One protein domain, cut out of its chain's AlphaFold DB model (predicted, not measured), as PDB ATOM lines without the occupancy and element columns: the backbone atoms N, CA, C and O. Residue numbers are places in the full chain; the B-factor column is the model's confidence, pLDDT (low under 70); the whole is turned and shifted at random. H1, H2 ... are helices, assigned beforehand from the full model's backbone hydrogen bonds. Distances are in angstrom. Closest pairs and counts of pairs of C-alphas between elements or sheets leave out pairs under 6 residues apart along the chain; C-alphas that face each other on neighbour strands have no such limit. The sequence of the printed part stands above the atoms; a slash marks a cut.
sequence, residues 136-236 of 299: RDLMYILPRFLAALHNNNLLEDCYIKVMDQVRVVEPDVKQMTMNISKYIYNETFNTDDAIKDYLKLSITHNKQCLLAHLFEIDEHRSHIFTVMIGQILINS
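AT A GLANCE: This is residues 136 to 236 of the 299 residues of an uncharacterized protein of Pseudoalteromonas nigrifaciens (UniProt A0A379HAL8). A compact cluster of crossed helices is built round H6, which runs through the middle with H1 crossing it on one side and H4 on the other. H2 and H3 pack on each other on the H1 side, and the short H5 runs beside H6 in the opposite direction. The printed part has 101 residues with six named helices, H1 to H6 in chain order, and no named strand: all helix. The radius of gyration of the C-alphas is 13.1 A, and the spans are 39 by 31 by 22 A.

HOW THE PARTS SIT: H1, residues 136 to 151, touches H6, residues 221 to 235, about perpendicular at 78 degrees, with residues 141 to 145 alone; their closest C-alphas are Ile 141 and Ile 232, 6.7 A. H1 and H2, residues 155 to 163, touch only at the corner, only just, with 3 pairs of C-alphas within 8 A; the closest are Leu 149 and Leu 155, 4.9 A. H2 touches H3, residues 173 to 186, at a steep tilt of 48 degrees, the same way; the closest C-alphas are Tyr 159 and Met 176, 6.2 A. H4, residues 191 to 204, touches H6 about perpendicular at 87 degrees, with C-alphas of Ala 194 and Gly 230 closest, 4.4 A. H5, residues 210 to 217, forms a helical hairpin with H6; they only just touch, with 3 pairs within 8 A, the closest C-alphas being Leu 214 and Ile 224, 6.4 A. H1 and H4 are apart. Every O i to N i+4 pair is within hydrogen-bond range in H2, H3, H4 and H5, against 9 of 12 in H1 and 10 of 11 in H6.

IN THESE COORDINATES: H1 begins at C-alpha 136 (-33.104, -40.352, -37.110) and is 23.8 A long; H3 is 20.2 A, H4 20.3 A and H6 22.0 A, ending at C-alpha 235 (-30.398, -23.562, -38.976).

THE WHOLE: The C-alphas of Val 169 and Ile 203 are farthest apart, 39.4 A. The printed part has no cut and no long link. Low pLDDT, under 70, falls at residues 164 to 169, 208 and 219.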
ATOM      1  N   ARG A 136     -34.346 -40.877 -37.683       83.88
ATOM      2  CA  ARG A 136     -33.104 -40.352 -37.110       83.88
ATOM      3  C   ARG A 136     -33.039 -38.822 -37.149       83.88
ATOM      4  O   ARG A 136     -32.543 -38.219 -36.197       83.88
ATOM      5  N   ASP A 137     -33.515 -38.200 -38.222       83.62
ATOM      6  CA  ASP A 137     -33.550 -36.739 -38.341       83.62
ATOM      7  C   ASP A 137     -34.599 -36.151 -37.393       83.62
ATOM      8  O   ASP A 137     -34.321 -35.176 -36.688       83.62
ATOM      9  N   LEU A 138     -35.762 -36.802 -37.287       84.69
ATOM     10  CA  LEU A 138     -36.810 -36.432 -36.334       84.69
ATOM     11  C   LEU A 138     -36.310 -36.493 -34.886       84.69
ATOM     12  O   LEU A 138     -36.551 -35.552 -34.131       84.69
ATOM     13  N   MET A 139     -35.522 -37.510 -34.510       85.25
ATOM     14  CA  MET A 139     -34.899 -37.576 -33.177       85.25
ATOM     15  C   MET A 139     -34.017 -36.360 -32.857       85.25
ATOM     16  O   MET A 139     -33.882 -35.992 -31.689       85.25
ATOM     17  N   TYR A 140     -33.406 -35.731 -33.865       85.69
ATOM     18  CA  TYR A 140     -32.577 -34.539 -33.683       85.69
ATOM     19  C   TYR A 140     -33.388 -33.237 -33.700       85.69
ATOM     20  O   TYR A 140     -33.095 -32.301 -32.949       85.69
ATOM     21  N   ILE A 141     -34.398 -33.167 -34.566       85.56
ATOM     22  CA  ILE A 141     -35.226 -31.977 -34.782       85.56
ATOM     23  C   ILE A 141     -36.208 -31.788 -33.627       85.56
ATOM     24  O   ILE A 141     -36.351 -30.675 -33.121       85.56
ATOM     25  N   LEU A 142     -36.831 -32.870 -33.164       87.56
ATOM     26  CA  LEU A 142     -37.929 -32.828 -32.207       87.56
ATOM     27  C   LEU A 142     -37.554 -32.169 -30.863       87.56
ATOM     28  O   LEU A 142     -38.293 -31.289 -30.423       87.56
ATOM     29  N   PRO A 143     -36.405 -32.465 -30.219       90.19
ATOM     30  CA  PRO A 143     -36.026 -31.769 -28.987       90.19
ATOM     31  C   PRO A 143     -35.841 -30.259 -29.182       90.19
ATOM     32  O   PRO A 143     -36.203 -29.470 -28.311       90.19
ATOM     33  N   ARG A 144     -35.298 -29.839 -30.333       88.56
ATOM     34  CA  ARG A 144     -35.095 -28.417 -30.661       88.56
ATOM     35  C   ARG A 144     -36.412 -27.715 -30.940       88.56
ATOM     36  O   ARG A 144     -36.598 -26.585 -30.505       88.56
ATOM     37  N   PHE A 145     -37.305 -28.404 -31.636       86.88
ATOM     38  CA  PHE A 145     -38.659 -27.956 -31.907       86.88
ATOM     39  C   PHE A 145     -39.430 -27.704 -30.608       86.88
ATOM     40  O   PHE A 145     -39.924 -26.604 -30.378       86.88
ATOM     41  N   LEU A 146     -39.448 -28.692 -29.711       88.44
ATOM     42  CA  LEU A 146     -40.136 -28.591 -28.426       88.44
ATOM     43  C   LEU A 146     -39.532 -27.497 -27.538       88.44
ATOM     44  O   LEU A 146     -40.267 -26.736 -26.913       88.44
ATOM     45  N   ALA A 147     -38.202 -27.369 -27.526       88.00
ATOM     46  CA  ALA A 147     -37.533 -26.279 -26.822       88.00
ATOM     47  C   ALA A 147     -37.908 -24.904 -27.401       88.00
ATOM     48  O   ALA A 147     -38.116 -23.962 -26.642       88.00
ATOM     49  N   ALA A 148     -38.029 -24.780 -28.728       84.62
ATOM     50  CA  ALA A 148     -38.460 -23.542 -29.370       84.62
ATOM     51  C   ALA A 148     -39.906 -23.181 -29.000       84.62
ATOM     52  O   ALA A 148     -40.164 -22.026 -28.674       84.62
ATOM     53  N   LEU A 149     -40.827 -24.149 -28.977       85.00
ATOM     54  CA  LEU A 149     -42.201 -23.914 -28.518       85.00
ATOM     55  C   LEU A 149     -42.244 -23.466 -27.057       85.00
ATOM     56  O   LEU A 149     -42.898 -22.476 -26.735       85.00
ATOM     57  N   HIS A 150     -41.512 -24.161 -26.185       86.75
ATOM     58  CA  HIS A 150     -41.469 -23.846 -24.761       86.75
ATOM     59  C   HIS A 150     -40.881 -22.452 -24.502       86.75
ATOM     60  O   HIS A 150     -41.455 -21.669 -23.755       86.75
ATOM     61  N   ASN A 151     -39.764 -22.105 -25.147       85.81
ATOM     62  CA  ASN A 151     -39.092 -20.816 -24.945       85.81
ATOM     63  C   ASN A 151     -39.914 -19.613 -25.431       85.81
ATOM     64  O   ASN A 151     -39.683 -18.503 -24.962       85.81
ATOM     65  N   ASN A 152     -40.844 -19.824 -26.366       82.88
ATOM     66  CA  ASN A 152     -41.721 -18.776 -26.884       82.88
ATOM     67  C   ASN A 152     -43.121 -18.796 -26.246       82.88
ATOM     68  O   ASN A 152     -43.978 -18.037 -26.681       82.88
ATOM     69  N   ASN A 153     -43.367 -19.641 -25.235       86.56
ATOM     70  CA  ASN A 153     -44.689 -19.861 -24.629       86.56
ATOM     71  C   ASN A 153     -45.780 -20.307 -25.627       86.56
ATOM     72  O   ASN A 153     -46.959 -20.117 -25.370       86.56
ATOM     73  N   LEU A 154     -45.398 -20.939 -26.743       84.81
ATOM     74  CA  LEU A 154     -46.315 -21.375 -27.812       84.81
ATOM     75  C   LEU A 154     -46.726 -22.849 -27.686       84.81
ATOM     76  O   LEU A 154     -47.399 -23.390 -28.561       84.81
ATOM     77  N   LEU A 155     -46.274 -23.544 -26.638       85.44
ATOM     78  CA  LEU A 155     -46.533 -24.976 -26.475       85.44
ATOM     79  C   LEU A 155     -48.029 -25.269 -26.312       85.44
ATOM     80  O   LEU A 155     -48.521 -26.233 -26.894       85.44
ATOM     81  N   GLU A 156     -48.734 -24.438 -25.545       84.25
ATOM     82  CA  GLU A 156     -50.169 -24.581 -25.297       84.25
ATOM     83  C   GLU A 156     -50.986 -24.268 -26.555       84.25
ATOM     84  O   GLU A 156     -51.797 -25.095 -26.969       84.25
ATOM     85  N   ASP A 157     -50.689 -23.156 -27.234       83.38
ATOM     86  CA  ASP A 157     -51.333 -22.784 -28.502       83.38
ATOM     87  C   ASP A 157     -51.141 -23.862 -29.571       83.38
ATOM     88  O   ASP A 157     -52.083 -24.262 -30.262       83.38
ATOM     89  N   CYS A 158     -49.918 -24.396 -29.670       81.94
ATOM     90  CA  CYS A 158     -49.613 -25.523 -30.538       81.94
ATOM     91  C   CYS A 158     -50.418 -26.757 -30.134       81.94
ATOM     92  O   CYS A 158     -51.074 -27.353 -30.978       81.94
ATOM     93  N   TYR A 159     -50.447 -27.117 -28.852       83.94
ATOM     94  CA  TYR A 159     -51.212 -28.268 -28.383       83.94
ATOM     95  C   TYR A 159     -52.708 -28.156 -28.713       83.94
ATOM     96  O   TYR A 159     -53.285 -29.105 -29.253       83.94
ATOM     97  N   ILE A 160     -53.322 -26.999 -28.448       83.00
ATOM     98  CA  ILE A 160     -54.736 -26.725 -28.746       83.00
ATOM     99  C   ILE A 160     -54.988 -26.889 -30.245       83.00
ATOM    100  O   ILE A 160     -55.873 -27.655 -30.644       83.00
ATOM    101  N   LYS A 161     -54.156 -26.250 -31.080       81.62
ATOM    102  CA  LYS A 161     -54.259 -26.367 -32.536       81.62
ATOM    103  C   LYS A 161     -54.006 -27.775 -33.041       81.62
ATOM    104  O   LYS A 161     -54.537 -28.113 -34.077       81.62
ATOM    105  N   VAL A 162     -53.213 -28.609 -32.380       78.25
ATOM    106  CA  VAL A 162     -52.885 -29.964 -32.867       78.25
ATOM    107  C   VAL A 162     -53.952 -30.973 -32.491       78.25
ATOM    108  O   VAL A 162     -54.162 -31.954 -33.205       78.25
ATOM    109  N   MET A 163     -54.640 -30.739 -31.376       78.88
ATOM    110  CA  MET A 163     -55.438 -31.768 -30.729       78.88
ATOM    111  C   MET A 163     -56.952 -31.585 -30.866       78.88
ATOM    112  O   MET A 163     -57.592 -32.448 -30.285       78.88
ATOM    113  N   ASP A 164     -57.484 -30.574 -31.612       68.12
ATOM    114  CA  ASP A 164     -58.907 -30.091 -31.860       68.12
ATOM    115  C   ASP A 164     -60.067 -30.610 -30.995       68.12
ATOM    116  O   ASP A 164     -61.053 -29.922 -30.768       68.12
ATOM    117  N   GLN A 165     -60.034 -31.874 -30.619       57.03
ATOM    118  CA  GLN A 165     -61.116 -32.675 -30.094       57.03
ATOM    119  C   GLN A 165     -60.872 -33.172 -28.663       57.03
ATOM    120  O   GLN A 165     -61.771 -33.783 -28.083       57.03
ATOM    121  N   VAL A 166     -59.714 -32.919 -28.040       56.94
ATOM    122  CA  VAL A 166     -59.490 -33.349 -26.648       56.94
ATOM    123  C   VAL A 166     -60.103 -32.344 -25.665       56.94
ATOM    124  O   VAL A 166     -59.426 -31.495 -25.097       56.94
ATOM    125  N   ARG A 167     -61.415 -32.471 -25.427       56.03
ATOM    126  CA  ARG A 167     -62.110 -31.867 -24.274       56.03
ATOM    127  C   ARG A 167     -61.768 -32.621 -22.985       56.03
ATOM    128  O   ARG A 167     -62.625 -33.321 -22.455       56.03
ATOM    129  N   VAL A 168     -60.541 -32.536 -22.476       53.06
ATOM    130  CA  VAL A 168     -60.213 -33.092 -21.151       53.06
ATOM    131  C   VAL A 168     -59.088 -32.279 -20.512       53.06
ATOM    132  O   VAL A 168     -58.089 -32.043 -21.179       53.06
ATOM    133  N   VAL A 169     -59.313 -31.886 -19.247       63.12
ATOM    134  CA  VAL A 169     -58.375 -31.502 -18.164       63.12
ATOM    135  C   VAL A 169     -57.028 -30.944 -18.624       63.12
ATOM    136  O   VAL A 169     -56.254 -31.696 -19.206       63.12
ATOM    137  N   GLU A 170     -56.739 -29.678 -18.277       72.44
ATOM    138  CA  GLU A 170     -55.440 -28.997 -18.452       72.44
ATOM    139  C   GLU A 170     -54.267 -29.994 -18.398       72.44
ATOM    140  O   GLU A 170     -53.909 -30.479 -17.317       72.44
ATOM    141  N   PRO A 171     -53.733 -30.406 -19.563       74.12
ATOM    142  CA  PRO A 171     -52.741 -31.460 -19.598       74.12
ATOM    143  C   PRO A 171     -51.423 -30.930 -19.046       74.12
ATOM    144  O   PRO A 171     -50.997 -29.828 -19.372       74.12
ATOM    145  N   ASP A 172     -50.737 -31.741 -18.244       88.38
ATOM    146  CA  ASP A 172     -49.373 -31.429 -17.815       88.38
ATOM    147  C   ASP A 172     -48.457 -31.217 -19.041       88.38
ATOM    148  O   ASP A 172     -48.611 -31.874 -20.079       88.38
ATOM    149  N   VAL A 173     -47.456 -30.342 -18.911       87.38
ATOM    150  CA  VAL A 173     -46.471 -29.989 -19.954       87.38
ATOM    151  C   VAL A 173     -45.842 -31.243 -20.566       87.38
ATOM    152  O   VAL A 173     -45.631 -31.333 -21.782       87.38
ATOM    153  N   LYS A 174     -45.592 -32.265 -19.738       89.19
ATOM    154  CA  LYS A 174     -45.062 -33.559 -20.180       89.19
ATOM    155  C   LYS A 174     -46.016 -34.289 -21.131       89.19
ATOM    156  O   LYS A 174     -45.567 -34.878 -22.116       89.19
ATOM    157  N   GLN A 175     -47.319 -34.243 -20.859       86.75
ATOM    158  CA  GLN A 175     -48.345 -34.872 -21.687       86.75
ATOM    159  C   GLN A 175     -48.512 -34.129 -23.019       86.75
ATOM    160  O   GLN A 175     -48.574 -34.782 -24.063       86.75
ATOM    161  N   MET A 176     -48.505 -32.788 -22.996       86.81
ATOM    162  CA  MET A 176     -48.531 -31.963 -24.213       86.81
ATOM    163  C   MET A 176     -47.349 -32.300 -25.129       86.81
ATOM    164  O   MET A 176     -47.529 -32.643 -26.299       86.81
ATOM    165  N   THR A 177     -46.142 -32.309 -24.557       88.06
ATOM    166  CA  THR A 177     -44.892 -32.639 -25.256       88.06
ATOM    167  C   THR A 177     -44.947 -34.032 -25.891       88.06
ATOM    168  O   THR A 177     -44.572 -34.206 -27.054       88.06
ATOM    169  N   MET A 178     -45.446 -35.032 -25.156       88.81
ATOM    170  CA  MET A 178     -45.565 -36.406 -25.653       88.81
ATOM    171  C   MET A 178     -46.572 -36.523 -26.805       88.81
ATOM    172  O   MET A 178     -46.304 -37.231 -27.775       88.81
ATOM    173  N   ASN A 179     -47.715 -35.841 -26.719       88.00
ATOM    174  CA  ASN A 179     -48.747 -35.887 -27.755       88.00
ATOM    175  C   ASN A 179     -48.280 -35.206 -29.051       88.00
ATOM    176  O   ASN A 179     -48.411 -35.800 -30.120       88.00
ATOM    177  N   ILE A 180     -47.651 -34.029 -28.952       87.00
ATOM    178  CA  ILE A 180     -47.053 -33.332 -30.104       87.00
ATOM    179  C   ILE A 180     -45.966 -34.198 -30.750       87.00
ATOM    180  O   ILE A 180     -45.928 -34.348 -31.968       87.00
ATOM    181  N   SER A 181     -45.124 -34.837 -29.935       88.31
ATOM    182  CA  SER A 181     -44.096 -35.758 -30.429       88.31
ATOM    183  C   SER A 181     -44.701 -36.909 -31.231       88.31
ATOM    184  O   SER A 181     -44.246 -37.188 -32.334       88.31
ATOM    185  N   LYS A 182     -45.748 -37.559 -30.704       88.62
ATOM    186  CA  LYS A 182     -46.447 -38.648 -31.405       88.62
ATOM    187  C   LYS A 182     -47.060 -38.184 -32.722       88.62
ATOM    188  O   LYS A 182     -46.993 -38.926 -33.693       88.62
ATOM    189  N   TYR A 183     -47.638 -36.984 -32.748       87.69
ATOM    190  CA  TYR A 183     -48.169 -36.403 -33.977       87.69
ATOM    191  C   TYR A 183     -47.061 -36.247 -35.028       87.69
ATOM    192  O   TYR A 183     -47.178 -36.796 -36.117       87.69
ATOM    193  N   ILE A 184     -45.940 -35.617 -34.662       86.50
ATOM    194  CA  ILE A 184     -44.802 -35.412 -35.570       86.50
ATOM    195  C   ILE A 184     -44.213 -36.743 -36.071       86.50
ATOM    196  O   ILE A 184     -43.822 -36.833 -37.225       86.50
ATOM    197  N   TYR A 185     -44.152 -37.782 -35.231       86.75
ATOM    198  CA  TYR A 185     -43.656 -39.100 -35.657       86.75
ATOM    199  C   TYR A 185     -44.603 -39.840 -36.607       86.75
ATOM    200  O   TYR A 185     -44.142 -40.674 -37.384       86.75
ATOM    201  N   ASN A 186     -45.908 -39.582 -36.519       86.69
ATOM    202  CA  ASN A 186     -46.907 -40.250 -37.352       86.69
ATOM    203  C   ASN A 186     -47.114 -39.554 -38.704       86.69
ATOM    204  O   ASN A 186     -47.635 -40.177 -39.627       86.69
ATOM    205  N   GLU A 187     -46.727 -38.284 -38.818       86.00
ATOM    206  CA  GLU A 187     -46.832 -37.500 -40.046       86.00
ATOM    207  C   GLU A 187     -45.571 -37.629 -40.909       86.00
ATOM    208  O   GLU A 187     -44.441 -37.666 -40.418       86.00
ATOM    209  N   THR A 188     -45.755 -37.672 -42.229       85.56
ATOM    210  CA  THR A 188     -44.639 -37.673 -43.181       85.56
ATOM    211  C   THR A 188     -44.320 -36.250 -43.606       85.56
ATOM    212  O   THR A 188     -45.104 -35.623 -44.315       85.56
ATOM    213  N   PHE A 189     -43.145 -35.758 -43.220       85.81
ATOM    214  CA  PHE A 189     -42.666 -34.439 -43.624       85.81
ATOM    215  C   PHE A 189     -41.634 -34.565 -44.745       85.81
ATOM    216  O   PHE A 189     -40.598 -35.226 -44.594       85.81
ATOM    217  N   ASN A 190     -41.910 -33.905 -45.865       90.00
ATOM    218  CA  ASN A 190     -40.945 -33.711 -46.935       90.00
ATOM    219  C   ASN A 190     -40.017 -32.547 -46.562       90.00
ATOM    220  O   ASN A 190     -40.487 -31.470 -46.187       90.00
ATOM    221  N   THR A 191     -38.699 -32.757 -46.631       88.12
ATOM    222  CA  THR A 191     -37.740 -31.687 -46.335       88.12
ATOM    223  C   THR A 191     -37.845 -30.538 -47.319       88.12
ATOM    224  O   THR A 191     -37.656 -29.399 -46.903       88.12
ATOM    225  N   ASP A 192     -38.143 -30.826 -48.586       90.12
ATOM    226  CA  ASP A 192     -38.236 -29.812 -49.631       90.12
ATOM    227  C   ASP A 192     -39.368 -28.820 -49.341       90.12
ATOM    228  O   ASP A 192     -39.120 -27.629 -49.153       90.12
ATOM    229  N   ASP A 193     -40.585 -29.337 -49.158       91.31
ATOM    230  CA  ASP A 193     -41.763 -28.534 -48.821       91.31
ATOM    231  C   ASP A 193     -41.538 -27.727 -47.531       91.31
ATOM    232  O   ASP A 193     -41.783 -26.524 -47.486       91.31
ATOM    233  N   ALA A 194     -40.952 -28.356 -46.503       91.62
ATOM    234  CA  ALA A 194     -40.600 -27.690 -45.250       91.62
ATOM    235  C   ALA A 194     -39.632 -26.515 -45.442       91.62
ATOM    236  O   ALA A 194     -39.821 -25.440 -44.865       91.62
ATOM    237  N   ILE A 195     -38.585 -26.704 -46.248       92.19
ATOM    238  CA  ILE A 195     -37.601 -25.662 -46.550       92.19
ATOM    239  C   ILE A 195     -38.252 -24.539 -47.365       92.19
ATOM    240  O   ILE A 195     -38.078 -23.372 -47.011       92.19
ATOM    241  N   LYS A 196     -39.013 -24.871 -48.414       93.62
ATOM    242  CA  LYS A 196     -39.684 -23.899 -49.288       93.62
ATOM    243  C   LYS A 196     -40.686 -23.044 -48.528       93.62
ATOM    244  O   LYS A 196     -40.610 -21.817 -48.611       93.62
ATOM    245  N   ASP A 197     -41.570 -23.669 -47.756       92.62
ATOM    246  CA  ASP A 197     -42.604 -22.975 -46.987       92.62
ATOM    247  C   ASP A 197     -41.976 -22.012 -45.974       92.62
ATOM    248  O   ASP A 197     -42.352 -20.839 -45.888       92.62
ATOM    249  N   TYR A 198     -40.935 -22.466 -45.267       92.44
ATOM    250  CA  TYR A 198     -40.188 -21.597 -44.366       92.44
ATOM    251  C   TYR A 198     -39.505 -20.436 -45.093       92.44
ATOM    252  O   TYR A 198     -39.580 -19.298 -44.624       92.44
ATOM    253  N   LEU A 199     -38.840 -20.688 -46.226       92.19
ATOM    254  CA  LEU A 199     -38.144 -19.637 -46.966       92.19
ATOM    255  C   LEU A 199     -39.118 -18.570 -47.472       92.19
ATOM    256  O   LEU A 199     -38.877 -17.388 -47.219       92.19
ATOM    257  N   LYS A 200     -40.241 -18.976 -48.080       92.81
ATOM    258  CA  LYS A 200     -41.306 -18.076 -48.562       92.81
ATOM    259  C   LYS A 200     -41.807 -17.150 -47.455       92.81
ATOM    260  O   LYS A 200     -41.898 -15.933 -47.646       92.81
ATOM    261  N   LEU A 201     -42.063 -17.708 -46.271       90.19
ATOM    262  CA  LEU A 201     -42.480 -16.925 -45.110       90.19
ATOM    263  C   LEU A 201     -41.362 -16.021 -44.578       90.19
ATOM    264  O   LEU A 201     -41.626 -14.887 -44.185       90.19
ATOM    265  N   SER A 202     -40.112 -16.491 -44.582       89.00
ATOM    266  CA  SER A 202     -38.961 -15.729 -44.077       89.00
ATOM    267  C   SER A 202     -38.575 -14.530 -44.946       89.00
ATOM    268  O   SER A 202     -37.944 -13.599 -44.448       89.00
ATOM    269  N   ILE A 203     -38.935 -14.564 -46.232       88.62
ATOM    270  CA  ILE A 203     -38.756 -13.455 -47.175       88.62
ATOM    271  C   ILE A 203     -39.840 -12.396 -46.949       88.62
ATOM    272  O   ILE A 203     -39.559 -11.201 -46.967       88.62
ATOM    273  N   THR A 204     -41.078 -12.831 -46.712       86.81
ATOM    274  CA  THR A 204     -42.233 -11.935 -46.533       86.81
ATOM    275  C   THR A 204     -42.302 -11.307 -45.142       86.81
ATOM    276  O   THR A 204     -42.795 -10.187 -45.005       86.81
ATOM    277  N   HIS A 205     -41.787 -11.983 -44.113       85.12
ATOM    278  CA  HIS A 205     -41.932 -11.568 -42.720       85.12
ATOM    279  C   HIS A 205     -40.589 -11.501 -41.993       85.12
ATOM    280  O   HIS A 205     -39.654 -12.250 -42.270       85.12
ATOM    281  N   ASN A 206     -40.491 -10.621 -40.992       79.31
ATOM    282  CA  ASN A 206     -39.292 -10.525 -40.164       79.31
ATOM    283  C   ASN A 206     -39.037 -11.856 -39.424       79.31
ATOM    284  O   ASN A 206     -39.877 -12.318 -38.648       79.31
ATOM    285  N   LYS A 207     -37.837 -12.428 -39.614       73.75
ATOM    286  CA  LYS A 207     -37.394 -13.714 -39.040       73.75
ATOM    287  C   LYS A 207     -37.615 -13.825 -37.523       73.75
ATOM    288  O   LYS A 207     -37.797 -14.933 -37.027       73.75
ATOM    289  N   GLN A 208     -37.596 -12.709 -36.788       69.50
ATOM    290  CA  GLN A 208     -37.771 -12.692 -35.329       69.50
ATOM    291  C   GLN A 208     -39.226 -12.886 -34.866       69.50
ATOM    292  O   GLN A 208     -39.433 -13.376 -33.760       69.50
ATOM    293  N   CYS A 209     -40.221 -12.559 -35.696       71.19
ATOM    294  CA  CYS A 209     -41.646 -12.642 -35.334       71.19
ATOM    295  C   CYS A 209     -42.389 -13.784 -36.045       71.19
ATOM    296  O   CYS A 209     -43.590 -13.951 -35.851       71.19
ATOM    297  N   LEU A 210     -41.678 -14.575 -36.852       78.94
ATOM    298  CA  LEU A 210     -42.263 -15.555 -37.766       78.94
ATOM    299  C   LEU A 210     -43.136 -16.598 -37.049       78.94
ATOM    300  O   LEU A 210     -44.206 -16.936 -37.537       78.94
ATOM    301  N   LEU A 211     -42.708 -17.061 -35.868       74.38
ATOM    302  CA  LEU A 211     -43.449 -18.047 -35.076       74.38
ATOM    303  C   LEU A 211     -44.781 -17.502 -34.563       74.38
ATOM    304  O   LEU A 211     -45.797 -18.153 -34.748       74.38
ATOM    305  N   ALA A 212     -44.796 -16.308 -33.965       74.38
ATOM    306  CA  ALA A 212     -46.038 -15.702 -33.484       74.38
ATOM    307  C   ALA A 212     -47.027 -15.491 -34.641       74.38
ATOM    308  O   ALA A 212     -48.202 -15.821 -34.531       74.38
ATOM    309  N   HIS A 213     -46.515 -15.047 -35.788       79.38
ATOM    310  CA  HIS A 213     -47.336 -14.775 -36.959       79.38
ATOM    311  C   HIS A 213     -47.901 -16.038 -37.629       79.38
ATOM    312  O   HIS A 213     -49.045 -16.044 -38.075       79.38
ATOM    313  N   LEU A 214     -47.141 -17.139 -37.642       81.00
ATOM    314  CA  LEU A 214     -47.615 -18.453 -38.099       81.00
ATOM    315  C   LEU A 214     -48.841 -18.933 -37.318       81.00
ATOM    316  O   LEU A 214     -49.767 -19.499 -37.897       81.00
ATOM    317  N   PHE A 215     -48.860 -18.700 -36.004       77.25
ATOM    318  CA  PHE A 215     -49.999 -19.067 -35.166       77.25
ATOM    319  C   PHE A 215     -51.204 -18.130 -35.345       77.25
ATOM    320  O   PHE A 215     -52.323 -18.554 -35.060       77.25
ATOM    321  N   GLU A 216     -51.018 -16.919 -35.866       79.38
ATOM    322  CA  GLU A 216     -52.112 -15.990 -36.176       79.38
ATOM    323  C   GLU A 216     -52.738 -16.236 -37.554       79.38
ATOM    324  O   GLU A 216     -53.954 -16.128 -37.692       79.38
ATOM    325  N   ILE A 217     -51.925 -16.555 -38.565       74.50
ATOM    326  CA  ILE A 217     -52.377 -16.616 -39.964       74.50
ATOM    327  C   ILE A 217     -52.948 -17.978 -40.346       74.50
ATOM    328  O   ILE A 217     -53.896 -18.026 -41.127       74.50
ATOM    329  N   ASP A 218     -52.369 -19.074 -39.850       73.38
ATOM    330  CA  ASP A 218     -52.669 -20.388 -40.414       73.38
ATOM    331  C   ASP A 218     -53.601 -21.233 -39.534       73.38
ATOM    332  O   ASP A 218     -53.344 -21.479 -38.346       73.38
ATOM    333  N   GLU A 219     -54.688 -21.706 -40.140       67.75
ATOM    334  CA  GLU A 219     -55.630 -22.655 -39.542       67.75
ATOM    335  C   GLU A 219     -55.169 -24.116 -39.725       67.75
ATOM    336  O   GLU A 219     -55.579 -25.002 -38.967       67.75
ATOM    337  N   HIS A 220     -54.274 -24.395 -40.680       78.31
ATOM    338  CA  HIS A 220     -53.814 -25.741 -41.000       78.31
ATOM    339  C   HIS A 220     -52.617 -26.180 -40.147       78.31
ATOM    340  O   HIS A 220     -51.478 -25.733 -40.281       78.31
ATOM    341  N   ARG A 221     -52.883 -27.170 -39.292       77.12
ATOM    342  CA  ARG A 221     -51.938 -27.780 -38.336       77.12
ATOM    343  C   ARG A 221     -50.641 -28.236 -38.981       77.12
ATOM    344  O   ARG A 221     -49.568 -27.984 -38.445       77.12
ATOM    345  N   SER A 222     -50.754 -28.929 -40.111       79.69
ATOM    346  CA  SER A 222     -49.621 -29.525 -40.812       79.69
ATOM    347  C   SER A 222     -48.652 -28.460 -41.315       79.69
ATOM    348  O   SER A 222     -47.446 -28.646 -41.183       79.69
ATOM    349  N   HIS A 223     -49.152 -27.320 -41.801       85.50
ATOM    350  CA  HIS A 223     -48.307 -26.254 -42.338       85.50
ATOM    351  C   HIS A 223     -47.436 -25.603 -41.257       85.50
ATOM    352  O   HIS A 223     -46.236 -25.422 -41.466       85.50
ATOM    353  N   ILE A 224     -47.985 -25.356 -40.060       85.00
ATOM    354  CA  ILE A 224     -47.215 -24.813 -38.926       85.00
ATOM    355  C   ILE A 224     -46.005 -25.705 -38.619       85.00
ATOM    356  O   ILE A 224     -44.885 -25.211 -38.462       85.00
ATOM    357  N   PHE A 225     -46.198 -27.026 -38.575       85.75
ATOM    358  CA  PHE A 225     -45.091 -27.954 -38.348       85.75
ATOM    359  C   PHE A 225     -44.102 -27.984 -39.500       85.75
ATOM    360  O   PHE A 225     -42.901 -27.929 -39.245       85.75
ATOM    361  N   THR A 226     -44.587 -28.038 -40.739       89.56
ATOM    362  CA  THR A 226     -43.754 -28.020 -41.946       89.56
ATOM    363  C   THR A 226     -42.816 -26.811 -41.935       89.56
ATOM    364  O   THR A 226     -41.599 -26.969 -42.049       89.56
ATOM    365  N   VAL A 227     -43.339 -25.620 -41.641       89.88
ATOM    366  CA  VAL A 227     -42.548 -24.384 -41.571       89.88
ATOM    367  C   VAL A 227     -41.544 -24.395 -40.418       89.88
ATOM    368  O   VAL A 227     -40.380 -24.022 -40.586       89.88
ATOM    369  N   MET A 228     -41.955 -24.835 -39.229       86.94
ATOM    370  CA  MET A 228     -41.055 -24.899 -38.075       86.94
ATOM    371  C   MET A 228     -39.936 -25.932 -38.262       86.94
ATOM    372  O   MET A 228     -38.785 -25.688 -37.889       86.94
ATOM    373  N   ILE A 229     -40.250 -27.083 -38.855       89.06
ATOM    374  CA  ILE A 229     -39.263 -28.092 -39.241       89.06
ATOM    375  C   ILE A 229     -38.292 -27.485 -40.260       89.06
ATOM    376  O   ILE A 229     -37.079 -27.608 -40.076       89.06
ATOM    377  N   GLY A 230     -38.802 -26.750 -41.252       91.06
ATOM    378  CA  GLY A 230     -38.004 -25.970 -42.197       91.06
ATOM    379  C   GLY A 230     -37.024 -25.028 -41.503       91.06
ATOM    380  O   GLY A 230     -35.818 -25.090 -41.748       91.06
ATOM    381  N   GLN A 231     -37.499 -24.232 -40.541       90.88
ATOM    382  CA  GLN A 231     -36.653 -23.332 -39.751       90.88
ATOM    383  C   GLN A 231     -35.508 -24.075 -39.047       90.88
ATOM    384  O   GLN A 231     -34.360 -23.613 -39.035       90.88
ATOM    385  N   ILE A 232     -35.800 -25.220 -38.427       89.44
ATOM    386  CA  ILE A 232     -34.797 -26.011 -37.703       89.44
ATOM    387  C   ILE A 232     -33.790 -26.622 -38.676       89.44
ATOM    388  O   ILE A 232     -32.583 -26.595 -38.403       89.44
ATOM    389  N   LEU A 233     -34.270 -27.138 -39.810       89.81
ATOM    390  CA  LEU A 233     -33.437 -27.691 -40.871       89.81
ATOM    391  C   LEU A 233     -32.479 -26.638 -41.415       89.81
ATOM    392  O   LEU A 233     -31.275 -26.894 -41.424       89.81
ATOM    393  N   ILE A 234     -32.962 -25.441 -41.759       91.00
ATOM    394  CA  ILE A 234     -32.116 -24.364 -42.296       91.00
ATOM    395  C   ILE A 234     -31.031 -23.940 -41.308       91.00
ATOM    396  O   ILE A 234     -29.876 -23.711 -41.679       91.00
ATOM    397  N   ASN A 235     -31.362 -23.902 -40.019       89.50
ATOM    398  CA  ASN A 235     -30.398 -23.562 -38.976       89.50
ATOM    399  C   ASN A 235     -29.423 -24.705 -38.640       89.50
ATOM    400  O   ASN A 235     -28.458 -24.498 -37.894       89.50
ATOM    401  N   SER A 236     -29.632 -25.907 -39.184       89.12
ATOM    402  CA  SER A 236     -28.766 -27.057 -38.944       89.12
ATOM    403  C   SER A 236     -27.404 -26.923 -39.638       89.12
ATOM    404  O   SER A 236     -27.259 -26.365 -40.727       89.12
TER     405      SER A 236